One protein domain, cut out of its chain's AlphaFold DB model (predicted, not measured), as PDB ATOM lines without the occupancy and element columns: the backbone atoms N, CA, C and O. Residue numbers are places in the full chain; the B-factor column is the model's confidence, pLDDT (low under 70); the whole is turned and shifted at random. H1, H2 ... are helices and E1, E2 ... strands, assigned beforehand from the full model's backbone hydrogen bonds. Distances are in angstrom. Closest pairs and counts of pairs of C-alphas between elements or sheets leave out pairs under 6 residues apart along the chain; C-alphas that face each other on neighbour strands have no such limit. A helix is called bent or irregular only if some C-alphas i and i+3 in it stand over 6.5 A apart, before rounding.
ATOM      1  N   GLU A   3      34.160  11.431  49.959       77.81
ATOM      2  CA  GLU A   3      35.457  12.091  49.856       77.81
ATOM      3  C   GLU A   3      35.520  13.226  50.876       77.81
ATOM      4  O   GLU A   3      34.570  13.989  51.035       77.81
ATOM      5  N   LYS A   4      36.631  13.328  51.601       76.31
ATOM      6  CA  LYS A   4      36.845  14.441  52.521       76.31
ATOM      7  C   LYS A   4      37.477  15.593  51.753       76.31
ATOM      8  O   LYS A   4      38.567  15.438  51.208       76.31
ATOM      9  N   ASP A   5      36.822  16.744  51.762       73.88
ATOM     10  CA  ASP A   5      37.411  17.983  51.280       73.88
ATOM     11  C   ASP A   5      38.575  18.374  52.207       73.88
ATOM     12  O   ASP A   5      38.414  18.556  53.418       73.88
ATOM     13  N   VAL A   6      39.772  18.459  51.629       68.31
ATOM     14  CA  VAL A   6      41.020  18.766  52.342       68.31
ATOM     15  C   VAL A   6      41.025  20.207  52.861       68.31
ATOM     16  O   VAL A   6      41.697  20.496  53.851       68.31
ATOM     17  N   VAL A   7      40.258  21.097  52.227       67.44
ATOM     18  CA  VAL A   7      40.269  22.538  52.485       67.44
ATOM     19  C   VAL A   7      39.156  22.943  53.440       67.44
ATOM     20  O   VAL A   7      39.402  23.651  54.414       67.44
ATOM     21  N   THR A   8      37.928  22.473  53.198       70.12
ATOM     22  CA  THR A   8      36.782  22.795  54.069       70.12
ATOM     23  C   THR A   8      36.627  21.818  55.236       70.12
ATOM     24  O   THR A   8      35.896  22.102  56.187       70.12
ATOM     25  N   GLY A   9      37.293  20.659  55.178       73.56
ATOM     26  CA  GLY A   9      37.176  19.589  56.169       73.56
ATOM     27  C   GLY A   9      35.831  18.854  56.144       73.56
ATOM     28  O   GLY A   9      35.622  17.963  56.972       73.56
ATOM     29  N   LYS A  10      34.930  19.218  55.221       78.88
ATOM     30  CA  LYS A  10      33.607  18.611  55.048       78.88
ATOM     31  C   LYS A  10      33.703  17.299  54.272       78.88
ATOM     32  O   LYS A  10      34.685  17.035  53.583       78.88
ATOM     33  N   TYR A  11      32.680  16.464  54.413       79.56
ATOM     34  CA  TYR A  11      32.559  15.216  53.666       79.56
ATOM     35  C   TYR A  11      31.580  15.413  52.515       79.56
ATOM     36  O   TYR A  11      30.399  15.669  52.749       79.56
ATOM     37  N   ASP A  12      32.079  15.253  51.294       82.62
ATOM     38  CA  ASP A  12      31.282  15.275  50.076       82.62
ATOM     39  C   ASP A  12      30.910  13.844  49.685       82.62
ATOM     40  O   ASP A  12      31.739  12.928  49.714       82.62
ATOM     41  N   MET A  13      29.660  13.640  49.278       83.56
ATOM     42  CA  MET A  13      29.223  12.379  48.691       83.56
ATOM     43  C   MET A  13      29.250  12.494  47.168       83.56
ATOM     44  O   MET A  13      28.469  13.232  46.576       83.56
ATOM     45  N   LEU A  14      30.144  11.739  46.533       83.81
ATOM     46  CA  LEU A  14      30.179  11.599  45.082       83.81
ATOM     47  C   LEU A  14      29.099  10.612  44.635       83.81
ATOM     48  O   LEU A  14      29.097   9.454  45.081       83.81
ATOM     49  N   CYS A  15      28.238  11.081  43.733       83.31
ATOM     50  CA  CYS A  15      27.134  10.338  43.132       83.31
ATOM     51  C   CYS A  15      27.281  10.312  41.606       83.31
ATOM     52  O   CYS A  15      27.834  11.242  41.013       83.31
ATOM     53  N   ASP A  16      26.756   9.266  40.968       84.00
ATOM     54  CA  ASP A  16      26.766   9.171  39.510       84.00
ATOM     55  C   ASP A  16      25.841  10.230  38.879       84.00
ATOM     56  O   ASP A  16      24.736  10.462  39.383       84.00
ATOM     57  N   PRO A  17      26.208  10.833  37.728       79.88
ATOM     58  CA  PRO A  17      25.395  11.863  37.073       79.88
ATOM     59  C   PRO A  17      23.982  11.407  36.682       79.88
ATOM     60  O   PRO A  17      23.095  12.240  36.497       79.88
ATOM     61  N   LEU A  18      23.767  10.093  36.560       83.94
ATOM     62  CA  LEU A  18      22.471   9.481  36.256       83.94
ATOM     63  C   LEU A  18      21.463   9.621  37.409       83.94
ATOM     64  O   LEU A  18      20.261   9.507  37.190       83.94
ATOM     65  N   GLN A  19      21.932   9.888  38.629       83.94
ATOM     66  CA  GLN A  19      21.096   9.982  39.829       83.94
ATOM     67  C   GLN A  19      20.559  11.398  40.085       83.94
ATOM     68  O   GLN A  19      19.862  11.608  41.074       83.94
ATOM     69  N   LYS A  20      20.820  12.366  39.190       80.12
ATOM     70  CA  LYS A  20      20.334  13.755  39.317       80.12
ATOM     71  C   LYS A  20      18.832  13.836  39.580       80.12
ATOM     72  O   LYS A  20      18.412  14.468  40.539       80.12
ATOM     73  N   THR A  21      18.032  13.105  38.806       82.44
ATOM     74  CA  THR A  21      16.569  13.115  38.945       82.44
ATOM     75  C   THR A  21      16.100  12.593  40.306       82.44
ATOM     76  O   THR A  21      15.096  13.064  40.830       82.44
ATOM     77  N   LEU A  22      16.831  11.648  40.903       84.88
ATOM     78  CA  LEU A  22      16.540  11.130  42.241       84.88
ATOM     79  C   LEU A  22      16.907  12.160  43.325       84.88
ATOM     80  O   LEU A  22      16.172  12.332  44.295       84.88
ATOM     81  N   LEU A  23      18.017  12.880  43.143       84.50
ATOM     82  CA  LEU A  23      18.447  13.951  44.047       84.50
ATOM     83  C   LEU A  23      17.447  15.117  44.044       84.50
ATOM     84  O   LEU A  23      17.060  15.585  45.116       84.50
ATOM     85  N   ASP A  24      16.952  15.504  42.865       84.69
ATOM     86  CA  ASP A  24      15.916  16.534  42.710       84.69
ATOM     87  C   ASP A  24      14.603  16.138  43.404       84.69
ATOM     88  O   ASP A  24      13.993  16.945  44.108       84.69
ATOM     89  N   GLN A  25      14.185  14.873  43.265       88.44
ATOM     90  CA  GLN A  25      12.987  14.336  43.927       88.44
ATOM     91  C   GLN A  25      13.084  14.408  45.454       88.44
ATOM     92  O   GLN A  25      12.099  14.718  46.127       88.44
ATOM     93  N   HIS A  26      14.275  14.160  46.000       88.38
ATOM     94  CA  HIS A  26      14.541  14.248  47.433       88.38
ATOM     95  C   HIS A  26      14.949  15.653  47.904       88.38
ATOM     96  O   HIS A  26      15.232  15.824  49.090       88.38
ATOM     97  N   LYS A  27      14.934  16.661  47.014       85.62
ATOM     98  CA  LYS A  27      15.354  18.049  47.288       85.62
ATOM     99  C   LYS A  27      16.747  18.139  47.918       85.62
ATOM    100  O   LYS A  27      16.986  18.961  48.803       85.62
ATOM    101  N   LEU A  28      17.651  17.267  47.488       85.00
ATOM    102  CA  LEU A  28      19.035  17.288  47.931       85.00
ATOM    103  C   LEU A  28      19.818  18.255  47.047       85.00
ATOM    104  O   LEU A  28      19.832  18.112  45.826       85.00
ATOM    105  N   GLU A  29      20.480  19.228  47.667       81.75
ATOM    106  CA  GLU A  29      21.409  20.099  46.955       81.75
ATOM    107  C   GLU A  29      22.623  19.291  46.500       81.75
ATOM    108  O   GLU A  29      23.233  18.548  47.272       81.75
ATOM    109  N   TYR A  30      22.980  19.446  45.230       84.06
ATOM    110  CA  TYR A  30      24.171  18.847  44.654       84.06
ATOM    111  C   TYR A  30      24.962  19.905  43.895       84.06
ATOM    112  O   TYR A  30      24.415  20.831  43.298       84.06
ATOM    113  N   LEU A  31      26.278  19.740  43.899       83.38
ATOM    114  CA  LEU A  31      27.197  20.551  43.116       83.38
ATOM    115  C   LEU A  31      27.679  19.725  41.930       83.38
ATOM    116  O   LEU A  31      27.855  18.508  42.026       83.38
ATOM    117  N   THR A  32      27.903  20.379  40.794       86.50
ATOM    118  CA  THR A  32      28.619  19.727  39.700       86.50
ATOM    119  C   THR A  32      30.078  19.547  40.091       86.50
ATOM    120  O   THR A  32      30.628  20.283  40.915       86.50
ATOM    121  N   PHE A  33      30.729  18.568  39.468       84.25
ATOM    122  CA  PHE A  33      32.151  18.335  39.685       84.25
ATOM    123  C   PHE A  33      32.997  19.572  39.345       84.25
ATOM    124  O   PHE A  33      33.936  19.891  40.063       84.25
ATOM    125  N   GLU A  34      32.620  20.315  38.302       87.25
ATOM    126  CA  GLU A  34      33.283  21.558  37.901       87.25
ATOM    127  C   GLU A  34      33.195  22.631  38.990       87.25
ATOM    128  O   GLU A  34      34.219  23.168  39.402       87.25
ATOM    129  N   THR A  35      31.992  22.910  39.507       86.19
ATOM    130  CA  THR A  35      31.815  23.899  40.578       86.19
ATOM    131  C   THR A  35      32.556  23.474  41.841       86.19
ATOM    132  O   THR A  35      33.220  24.300  42.458       86.19
ATOM    133  N   ARG A  36      32.521  22.179  42.181       85.12
ATOM    134  CA  ARG A  36      33.288  21.627  43.304       85.12
ATOM    135  C   ARG A  36      34.787  21.895  43.148       85.12
ATOM    136  O   ARG A  36      35.412  22.384  44.085       85.12
ATOM    137  N   LEU A  37      35.354  21.601  41.978       85.06
ATOM    138  CA  LEU A  37      36.769  21.854  41.705       85.06
ATOM    139  C   LEU A  37      37.112  23.337  41.831       85.06
ATOM    140  O   LEU A  37      38.111  23.674  42.462       85.06
ATOM    141  N   VAL A  38      36.286  24.219  41.263       89.25
ATOM    142  CA  VAL A  38      36.495  25.670  41.352       89.25
ATOM    143  C   VAL A  38      36.517  26.117  42.810       89.25
ATOM    144  O   VAL A  38      37.488  26.743  43.226       89.25
ATOM    145  N   THR A  39      35.529  25.724  43.616       85.81
ATOM    146  CA  THR A  39      35.467  26.099  45.037       85.81
ATOM    147  C   THR A  39      36.663  25.572  45.837       85.81
ATOM    148  O   THR A  39      37.195  26.283  46.689       85.81
ATOM    149  N   GLN A  40      37.134  24.353  45.555       84.62
ATOM    150  CA  GLN A  40      38.326  23.805  46.213       84.62
ATOM    151  C   GLN A  40      39.593  24.575  45.840       84.62
ATOM    152  O   GLN A  40      40.401  24.896  46.714       84.62
ATOM    153  N   ILE A  41      39.762  24.907  44.559       87.00
ATOM    154  CA  ILE A  41      40.899  25.701  44.082       87.00
ATOM    155  C   ILE A  41      40.860  27.101  44.695       87.00
ATOM    156  O   ILE A  41      41.880  27.570  45.193       87.00
ATOM    157  N   GLU A  42      39.699  27.756  44.713       86.81
ATOM    158  CA  GLU A  42      39.521  29.067  45.347       86.81
ATOM    159  C   GLU A  42      39.921  29.032  46.822       86.81
ATOM    160  O   GLU A  42      40.688  29.881  47.282       86.81
ATOM    161  N   ALA A  43      39.461  28.021  47.558       84.25
ATOM    162  CA  ALA A  43      39.778  27.882  48.970       84.25
ATOM    163  C   ALA A  43      41.281  27.619  49.203       84.25
ATOM    164  O   ALA A  43      41.874  28.222  50.102       84.25
ATOM    165  N   LEU A  44      41.928  26.797  48.365       86.19
ATOM    166  CA  LEU A  44      43.382  26.584  48.409       86.19
ATOM    167  C   LEU A  44      44.167  27.861  48.095       86.19
ATOM    168  O   LEU A  44      45.160  28.152  48.762       86.19
ATOM    169  N   LEU A  45      43.726  28.631  47.098       85.00
ATOM    170  CA  LEU A  45      44.356  29.895  46.719       85.00
ATOM    171  C   LEU A  45      44.289  30.905  47.862       85.00
ATOM    172  O   LEU A  45      45.299  31.538  48.163       85.00
ATOM    173  N   VAL A  46      43.139  31.023  48.531       82.19
ATOM    174  CA  VAL A  46      42.986  31.898  49.706       82.19
ATOM    175  C   VAL A  46      43.868  31.422  50.857       82.19
ATOM    176  O   VAL A  46      44.522  32.240  51.496       82.19
ATOM    177  N   GLN A  47      43.952  30.112  51.095       82.38
ATOM    178  CA  GLN A  47      44.799  29.556  52.154       82.38
ATOM    179  C   GLN A  47      46.300  29.779  51.904       82.38
ATOM    180  O   GLN A  47      47.078  29.819  52.854       82.38
ATOM    181  N   LYS A  48      46.716  29.875  50.637       83.75
ATOM    182  CA  LYS A  48      48.123  29.988  50.220       83.75
ATOM    183  C   LYS A  48      48.487  31.354  49.649       83.75
ATOM    184  O   LYS A  48      49.555  31.505  49.057       83.75
ATOM    185  N   VAL A  49      47.616  32.345  49.808       81.94
ATOM    186  CA  VAL A  49      47.779  33.670  49.199       81.94
ATOM    187  C   VAL A  49      49.059  34.376  49.661       81.94
ATOM    188  O   VAL A  49      49.688  35.087  48.879       81.94
TER     189      VAL A  49
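What this domain is: This is residues 3 to 49 of the 136 residues of an uncharacterized protein of Sutterellaceae bacterium (UniProt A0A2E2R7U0). What would one see first? The chain makes a loose, open U: from a small loop of residues 3 to 13 it runs out to H1, which lies across one end, and then folds back through residues 26 to 32 into H2, the long arm. What is it made of? The printed part has 47 residues with one named strand and two named helices, in the order E1, H1, H2, and its class is mostly helix. How is it spread? It is loose, with a radius of gyration of the C-alphas of 12.7 A, and a rod of 40 by 17 by 16 A.

Where its parts are: Where does the first element lie? E1 is residues 11 to 13, beginning at C-alpha 11 at (32.559, 15.216, 53.666). Where are the helices? H1 is residues 17 to 25, 14.4 A from first to last C-alpha. H2 is residues 33 to 47, 21.0 A long, ending at C-alpha 47 at (44.799, 29.556, 52.154).

How they stand to each other: Does E1 have a partner? It pairs with no named strand, but residues 3 to 4 pair antiparallel with residues 11 to 12, which belong to E1. Do the named elements touch? E1 and H1, H1 and H2, and E1 and H2 are apart, with no C-alpha of the one within 8 A of the other. How well formed are the helices' backbones? In H2 every O i to N i+4 pair is within hydrogen-bond range, and in H1 3 of 5 are. H1 is irregular, with C-alphas 18 and 21 7.4 A apart.

The domain as a whole: How large is it? The two C-alphas farthest apart, those of Gln 25 and Val 49, are 40.2 A apart. How is it linked? The printed part has no cut; the link from E1 to H1 is tight and that from H1 to H2 is short. Where is the model's confidence low? The mean pLDDT of the printed part is 82.5, and residues 6 to 7 are under 70.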